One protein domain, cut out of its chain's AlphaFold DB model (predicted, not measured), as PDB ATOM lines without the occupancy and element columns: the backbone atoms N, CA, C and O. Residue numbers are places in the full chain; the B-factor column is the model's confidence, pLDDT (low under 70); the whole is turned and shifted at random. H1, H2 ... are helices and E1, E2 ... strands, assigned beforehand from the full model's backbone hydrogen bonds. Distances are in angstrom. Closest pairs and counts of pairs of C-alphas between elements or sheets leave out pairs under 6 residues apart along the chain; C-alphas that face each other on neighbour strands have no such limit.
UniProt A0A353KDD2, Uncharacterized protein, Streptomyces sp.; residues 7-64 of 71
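This is residues 7 to 64 of the 71 residues of an uncharacterized protein of Streptomyces sp. (UniProt A0A353KDD2). The printed part is an open, flat arch: a small hairpin of E1 and E2 forms one end, H1 and H2 follow end to end along its length, and a loop with the short helix H3 folds back at the other end. The 58 printed residues hold two antiparallel strands, then three helices, class mixed. The whole is extended, with a radius of gyration of the C-alphas of 18.2 A and spans of 51 by 30 by 12 A.

E1, residues 7 to 10, begins at C-alpha 7 (240.924, 190.403, 230.777) and measures 9.7 A; E2, residues 18 to 22, 12.8 A. H1, residues 24 to 33, measures 14.4 A; H2, residues 36 to 48, 18.7 A; H3, residues 56 to 60, ends at C-alpha 60 (245.738, 205.770, 203.667) after 6.0 A.

In the hairpin E1 and E2, at 144 degrees, N 9 and O 19 are within hydrogen-bond range at 2.8 A. H1 and H2 meet only through their tight link. H2 and H3 are apart. In H1, H2 and H3 every O i to N i+4 pair is within hydrogen-bond range.

The C-alphas of Pro 12 and Pro 50, the farthest apart, are 51.8 A apart. The printed part has no cut and no long link. Residues 10 to 18 and 50 to 53 have pLDDT under 70.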
ATOM      1  N   ARG A   7     242.001 190.598 229.815       88.44
ATOM      2  CA  ARG A   7     240.924 190.403 230.777       88.44
ATOM      3  C   ARG A   7     239.894 191.507 230.584       88.44
ATOM      4  O   ARG A   7     240.235 192.664 230.352       88.44
ATOM      5  N   ARG A   8     238.616 191.155 230.718       84.81
ATOM      6  CA  ARG A   8     237.532 192.139 230.814       84.81
ATOM      7  C   ARG A   8     237.373 192.569 232.271       84.81
ATOM      8  O   ARG A   8     236.966 191.767 233.109       84.81
ATOM      9  N   GLY A   9     237.688 193.823 232.563       76.25
ATOM     10  CA  GLY A   9     237.292 194.492 233.794       76.25
ATOM     11  C   GLY A   9     235.827 194.927 233.715       76.25
ATOM     12  O   GLY A   9     235.343 195.342 232.659       76.25
ATOM     13  N   ARG A  10     235.102 194.813 234.830       68.25
ATOM     14  CA  ARG A  10     233.771 195.407 234.982       68.25
ATOM     15  C   ARG A  10     233.922 196.637 235.861       68.25
ATOM     16  O   ARG A  10     234.248 196.483 237.035       68.25
ATOM     17  N   ASP A  11     233.700 197.820 235.301       66.19
ATOM     18  CA  ASP A  11     233.658 199.046 236.096       66.19
ATOM     19  C   ASP A  11     232.457 198.950 237.068       66.19
ATOM     20  O   ASP A  11     231.322 198.718 236.627       66.19
ATOM     21  N   PRO A  12     232.678 199.036 238.395       68.00
ATOM     22  CA  PRO A  12     231.599 198.939 239.372       68.00
ATOM     23  C   PRO A  12     230.633 200.135 239.330       68.00
ATOM     24  O   PRO A  12     229.505 199.994 239.801       68.00
ATOM     25  N   HIS A  13     231.035 201.264 238.736       68.06
ATOM     26  CA  HIS A  13     230.233 202.486 238.616       68.06
ATOM     27  C   HIS A  13     229.562 202.629 237.241       68.06
ATOM     28  O   HIS A  13     228.568 203.342 237.129       68.06
ATOM     29  N   ASP A  14     230.030 201.903 236.218       67.44
ATOM     30  CA  ASP A  14     229.363 201.822 234.914       67.44
ATOM     31  C   ASP A  14     229.525 200.443 234.253       67.44
ATOM     32  O   ASP A  14     230.512 200.119 233.593       67.44
ATOM     33  N   ARG A  15     228.477 199.622 234.350       59.34
ATOM     34  CA  ARG A  15     228.464 198.255 233.809       59.34
ATOM     35  C   ARG A  15     228.474 198.184 232.273       59.34
ATOM     36  O   ARG A  15     228.619 197.073 231.764       59.34
ATOM     37  N   ARG A  16     228.290 199.302 231.551       61.06
ATOM     38  CA  ARG A  16     228.396 199.378 230.078       61.06
ATOM     39  C   ARG A  16     229.824 199.641 229.605       61.06
ATOM     40  O   ARG A  16     230.129 199.450 228.430       61.06
ATOM     41  N   ARG A  17     230.712 200.034 230.518       60.41
ATOM     42  CA  ARG A  17     232.116 200.290 230.228       60.41
ATOM     43  C   ARG A  17     232.903 198.982 230.318       60.41
ATOM     44  O   ARG A  17     233.307 198.534 231.390       60.41
ATOM     45  N   HIS A  18     233.096 198.336 229.173       56.09
ATOM     46  CA  HIS A  18     233.992 197.188 229.056       56.09
ATOM     47  C   HIS A  18     235.440 197.686 229.043       56.09
ATOM     48  O   HIS A  18     235.967 198.044 227.993       56.09
ATOM     49  N   ALA A  19     236.084 197.731 230.209       71.75
ATOM     50  CA  ALA A  19     237.518 197.974 230.275       71.75
ATOM     51  C   ALA A  19     238.240 196.690 229.845       71.75
ATOM     52  O   ALA A  19     238.135 195.657 230.507       71.75
ATOM     53  N   LEU A  20     238.921 196.725 228.700       85.81
ATOM     54  CA  LEU A  20     239.885 195.687 228.354       85.81
ATOM     55  C   LEU A  20     241.211 196.045 229.010       85.81
ATOM     56  O   LEU A  20     241.743 197.130 228.798       85.81
ATOM     57  N   GLU A  21     241.732 195.122 229.804       86.06
ATOM     58  CA  GLU A  21     243.024 195.258 230.458       86.06
ATOM     59  C   GLU A  21     243.935 194.125 230.005       86.06
ATOM     60  O   GLU A  21     243.509 192.973 229.891       86.06
ATOM     61  N   LEU A  22     245.206 194.440 229.769       88.56
ATOM     62  CA  LEU A  22     246.203 193.419 229.480       88.56
ATOM     63  C   LEU A  22     246.479 192.592 230.732       88.56
ATOM     64  O   LEU A  22     246.713 193.128 231.820       88.56
ATOM     65  N   THR A  23     246.499 191.276 230.561       91.56
ATOM     66  CA  THR A  23     247.004 190.370 231.594       91.56
ATOM     67  C   THR A  23     248.527 190.455 231.653       91.56
ATOM     68  O   THR A  23     249.164 191.042 230.777       91.56
ATOM     69  N   GLU A  24     249.137 189.855 232.674       89.81
ATOM     70  CA  GLU A  24     250.601 189.749 232.732       89.81
ATOM     71  C   GLU A  24     251.153 188.979 231.524       89.81
ATOM     72  O   GLU A  24     252.062 189.448 230.845       89.81
ATOM     73  N   ALA A  25     250.516 187.857 231.171       91.12
ATOM     74  CA  ALA A  25     250.841 187.113 229.958       91.12
ATOM     75  C   ALA A  25     250.660 187.969 228.691       91.12
ATOM     76  O   ALA A  25     251.485 187.922 227.784       91.12
ATOM     77  N   GLY A  26     249.616 188.803 228.643       92.12
ATOM     78  CA  GLY A  26     249.387 189.747 227.550       92.12
ATOM     79  C   GLY A  26     250.473 190.805 227.407       92.12
ATOM     80  O   GLY A  26     250.896 191.087 226.289       92.12
ATOM     81  N   ARG A  27     250.964 191.357 228.524       91.69
ATOM     82  CA  ARG A  27     252.116 192.271 228.522       91.69
ATOM     83  C   ARG A  27     253.373 191.580 228.005       91.69
ATOM     84  O   ARG A  27     254.053 192.141 227.152       91.69
ATOM     85  N   GLY A  28     253.637 190.357 228.466       91.31
ATOM     86  CA  GLY A  28     254.759 189.549 227.987       91.31
ATOM     87  C   GLY A  28     254.689 189.286 226.481       91.31
ATOM     88  O   GLY A  28     255.662 189.510 225.769       91.31
ATOM     89  N   HIS A  29     253.520 188.893 225.969       90.56
ATOM     90  CA  HIS A  29     253.321 188.695 224.534       90.56
ATOM     91  C   HIS A  29     253.506 189.990 223.743       90.56
ATOM     92  O   HIS A  29     254.214 189.985 222.742       90.56
ATOM     93  N   LEU A  30     252.928 191.109 224.189       90.12
ATOM     94  CA  LEU A  30     253.103 192.389 223.502       90.12
ATOM     95  C   LEU A  30     254.566 192.821 223.448       90.12
ATOM     96  O   LEU A  30     254.992 193.304 222.408       90.12
ATOM     97  N   ALA A  31     255.344 192.604 224.510       87.50
ATOM     98  CA  ALA A  31     256.772 192.907 224.500       87.50
ATOM     99  C   ALA A  31     257.533 192.103 223.428       87.50
ATOM    100  O   ALA A  31     258.448 192.631 222.803       87.50
ATOM    101  N   VAL A  32     257.129 190.854 223.178       86.38
ATOM    102  CA  VAL A  32     257.709 190.008 222.122       86.38
ATOM    103  C   VAL A  32     257.256 190.458 220.732       86.38
ATOM    104  O   VAL A  32     258.068 190.546 219.813       86.38
ATOM    105  N   VAL A  33     255.964 190.748 220.556       87.19
ATOM    106  CA  VAL A  33     255.394 191.028 219.227       87.19
ATOM    107  C   VAL A  33     255.617 192.483 218.798       87.19
ATOM    108  O   VAL A  33     255.592 192.759 217.605       87.19
ATOM    109  N   ALA A  34     255.902 193.409 219.722       86.75
ATOM    110  CA  ALA A  34     256.078 194.838 219.433       86.75
ATOM    111  C   ALA A  34     257.138 195.137 218.361       86.75
ATOM    112  O   ALA A  34     257.055 196.162 217.694       86.75
ATOM    113  N   TYR A  35     258.112 194.244 218.166       83.25
ATOM    114  CA  TYR A  35     259.168 194.437 217.174       83.25
ATOM    115  C   TYR A  35     258.790 193.983 215.755       83.25
ATOM    116  O   TYR A  35     259.306 194.522 214.777       83.25
ATOM    117  N   ALA A  36     257.875 193.020 215.612       88.00
ATOM    118  CA  ALA A  36     257.496 192.486 214.302       88.00
ATOM    119  C   ALA A  36     256.891 193.549 213.355       88.00
ATOM    120  O   ALA A  36     257.265 193.567 212.182       88.00
ATOM    121  N   PRO A  37     256.038 194.487 213.827       87.69
ATOM    122  CA  PRO A  37     255.563 195.600 213.010       87.69
ATOM    123  C   PRO A  37     256.694 196.470 212.462       87.69
ATOM    124  O   PRO A  37     256.638 196.853 211.302       87.69
ATOM    125  N   HIS A  38     257.740 196.735 213.248       86.19
ATOM    126  CA  HIS A  38     258.860 197.567 212.803       86.19
ATOM    127  C   HIS A  38     259.679 196.907 211.690       86.19
ATOM    128  O   HIS A  38     260.140 197.590 210.779       86.19
ATOM    129  N   GLN A  39     259.844 195.582 211.739       88.75
ATOM    130  CA  GLN A  39     260.471 194.827 210.649       88.75
ATOM    131  C   GLN A  39     259.646 194.953 209.362       88.75
ATOM    132  O   GLN A  39     260.188 195.312 208.320       88.75
ATOM    133  N   LEU A  40     258.329 194.754 209.457       89.25
ATOM    134  CA  LEU A  40     257.426 194.864 208.313       89.25
ATOM    135  C   LEU A  40     257.363 196.293 207.746       89.25
ATOM    136  O   LEU A  40     257.340 196.476 206.529       89.25
ATOM    137  N   GLU A  41     257.361 197.312 208.610       86.50
ATOM    138  CA  GLU A  41     257.445 198.720 208.205       86.50
ATOM    139  C   GLU A  41     258.744 198.991 207.435       86.50
ATOM    140  O   GLU A  41     258.704 199.632 206.385       86.50
ATOM    141  N   ALA A  42     259.880 198.463 207.901       86.56
ATOM    142  CA  ALA A  42     261.169 198.629 207.233       86.56
ATOM    143  C   ALA A  42     261.224 197.915 205.871       86.56
ATOM    144  O   ALA A  42     261.702 198.495 204.898       86.56
ATOM    145  N   GLU A  43     260.705 196.686 205.778       90.31
ATOM    146  CA  GLU A  43     260.595 195.944 204.514       90.31
ATOM    147  C   GLU A  43     259.703 196.681 203.510       90.31
ATOM    148  O   GLU A  43     260.059 196.835 202.341       90.31
ATOM    149  N   THR A  44     258.569 197.204 203.978       87.56
ATOM    150  CA  THR A  44     257.641 197.978 203.147       87.56
ATOM    151  C   THR A  44     258.287 199.276 202.664       87.56
ATOM    152  O   THR A  44     258.208 199.599 201.481       87.56
ATOM    153  N   ALA A  45     258.982 200.004 203.542       84.75
ATOM    154  CA  ALA A  45     259.705 201.218 203.167       84.75
ATOM    155  C   ALA A  45     260.827 200.930 202.154       84.75
ATOM    156  O   ALA A  45     261.022 201.703 201.216       84.75
ATOM    157  N   ALA A  46     261.530 199.801 202.292       87.12
ATOM    158  CA  ALA A  46     262.550 199.380 201.336       87.12
ATOM    159  C   ALA A  46     261.970 199.088 199.940       87.12
ATOM    160  O   ALA A  46     262.624 199.382 198.942       87.12
ATOM    161  N   LEU A  47     260.743 198.554 199.863       87.75
ATOM    162  CA  LEU A  47     260.033 198.332 198.597       87.75
ATOM    163  C   LEU A  47     259.571 199.636 197.932       87.75
ATOM    164  O   LEU A  47     259.561 199.717 196.707       87.75
ATOM    165  N   LEU A  48     259.187 200.640 198.725       85.31
ATOM    166  CA  LEU A  48     258.715 201.939 198.229       85.31
ATOM    167  C   LEU A  48     259.865 202.865 197.800       85.31
ATOM    168  O   LEU A  48     259.686 203.711 196.932       85.31
ATOM    169  N   GLY A  49     261.062 202.673 198.358       80.19
ATOM    170  CA  GLY A  49     262.250 203.453 198.027       80.19
ATOM    171  C   GLY A  49     262.379 204.767 198.819       80.19
ATOM    172  O   GLY A  49     261.458 205.196 199.518       80.19
ATOM    173  N   PRO A  50     263.561 205.412 198.764       65.69
ATOM    174  CA  PRO A  50     263.852 206.618 199.534       65.69
ATOM    175  C   PRO A  50     263.126 207.833 198.935       65.69
ATOM    176  O   PRO A  50     263.602 208.441 197.982       65.69
ATOM    177  N   GLY A  51     261.969 208.180 199.499       64.12
ATOM    178  CA  GLY A  51     261.165 209.347 199.103       64.12
ATOM    179  C   GLY A  51     259.658 209.123 199.239       64.12
ATOM    180  O   GLY A  51     258.950 210.037 199.647       64.12
ATOM    181  N   ASP A  52     259.209 207.885 199.023       62.09
ATOM    182  CA  ASP A  52     257.784 207.522 198.935       62.09
ATOM    183  C   ASP A  52     257.261 206.787 200.180       62.09
ATOM    184  O   ASP A  52     256.137 206.299 200.186       62.09
ATOM    185  N   ALA A  53     258.045 206.665 201.256       66.88
ATOM    186  CA  ALA A  53     257.614 205.951 202.466       66.88
ATOM    187  C   ALA A  53     256.727 206.802 203.403       66.88
ATOM    188  O   ALA A  53     255.919 206.246 204.151       66.88
ATOM    189  N   ASP A  54     256.843 208.135 203.350       70.00
ATOM    190  CA  ASP A  54     256.105 209.061 204.228       70.00
ATOM    191  C   ASP A  54     254.783 209.563 203.617       70.00
ATOM    192  O   ASP A  54     253.829 209.854 204.342       70.00
ATOM    193  N   GLU A  55     254.687 209.619 202.287       75.50
ATOM    194  CA  GLU A  55     253.475 209.997 201.542       75.50
ATOM    195  C   GLU A  55     252.276 209.021 201.669       75.50
ATOM    196  O   GLU A  55     251.133 209.485 201.741       75.50
ATOM    197  N   PRO A  56     252.447 207.687 201.770       78.62
ATOM    198  CA  PRO A  56     251.334 206.744 201.780       78.62
ATOM    199  C   PRO A  56     250.500 206.862 203.050       78.62
ATOM    200  O   PRO A  56     249.279 206.750 203.001       78.62
ATOM    201  N   ARG A  57     251.129 207.112 204.204       81.31
ATOM    202  CA  ARG A  57     250.437 207.166 205.500       81.31
ATOM    203  C   ARG A  57     249.301 208.206 205.527       81.31
ATOM    204  O   ARG A  57     248.181 207.822 205.868       81.31
ATOM    205  N   PRO A  58     249.507 209.485 205.160       84.62
ATOM    206  CA  PRO A  58     248.418 210.458 205.110       84.62
ATOM    207  C   PRO A  58     247.374 210.148 204.028       84.62
ATOM    208  O   PRO A  58     246.217 210.525 204.203       84.62
ATOM    209  N   LEU A  59     247.740 209.468 202.936       86.56
ATOM    210  CA  LEU A  59     246.787 209.040 201.905       86.56
ATOM    211  C   LEU A  59     245.892 207.896 202.397       86.56
ATOM    212  O   LEU A  59     244.676 207.965 202.239       86.56
ATOM    213  N   LEU A  60     246.465 206.894 203.070       84.94
ATOM    214  CA  LEU A  60     245.738 205.770 203.667       84.94
ATOM    215  C   LEU A  60     244.741 206.233 204.737       84.94
ATOM    216  O   LEU A  60     243.637 205.707 204.809       84.94
ATOM    217  N   LEU A  61     245.085 207.262 205.520       86.75
ATOM    218  CA  LEU A  61     244.182 207.851 206.520       86.75
ATOM    219  C   LEU A  61     242.971 208.578 205.916       86.75
ATOM    220  O   LEU A  61     242.009 208.858 206.628       86.75
ATOM    221  N   ARG A  62     243.020 208.919 204.624       88.56
ATOM    222  CA  ARG A  62     241.905 209.546 203.899       88.56
ATOM    223  C   ARG A  62     240.995 208.522 203.230       88.56
ATOM    224  O   ARG A  62     239.932 208.905 202.746       88.56
ATOM    225  N   LEU A  63     241.407 207.256 203.171       85.69
ATOM    226  CA  LEU A  63     240.565 206.205 202.625       85.69
ATOM    227  C   LEU A  63     239.399 205.938 203.587       85.69
ATOM    228  O   LEU A  63     239.594 205.915 204.804       85.69
ATOM    229  N   PRO A  64     238.177 205.748 203.063       80.69
ATOM    230  CA  PRO A  64     237.069 205.293 203.885       80.69
ATOM    231  C   PRO A  64     237.361 203.881 204.408       80.69
ATOM    232  O   PRO A  64     238.168 203.155 203.825       80.69
TER     233      PRO A  64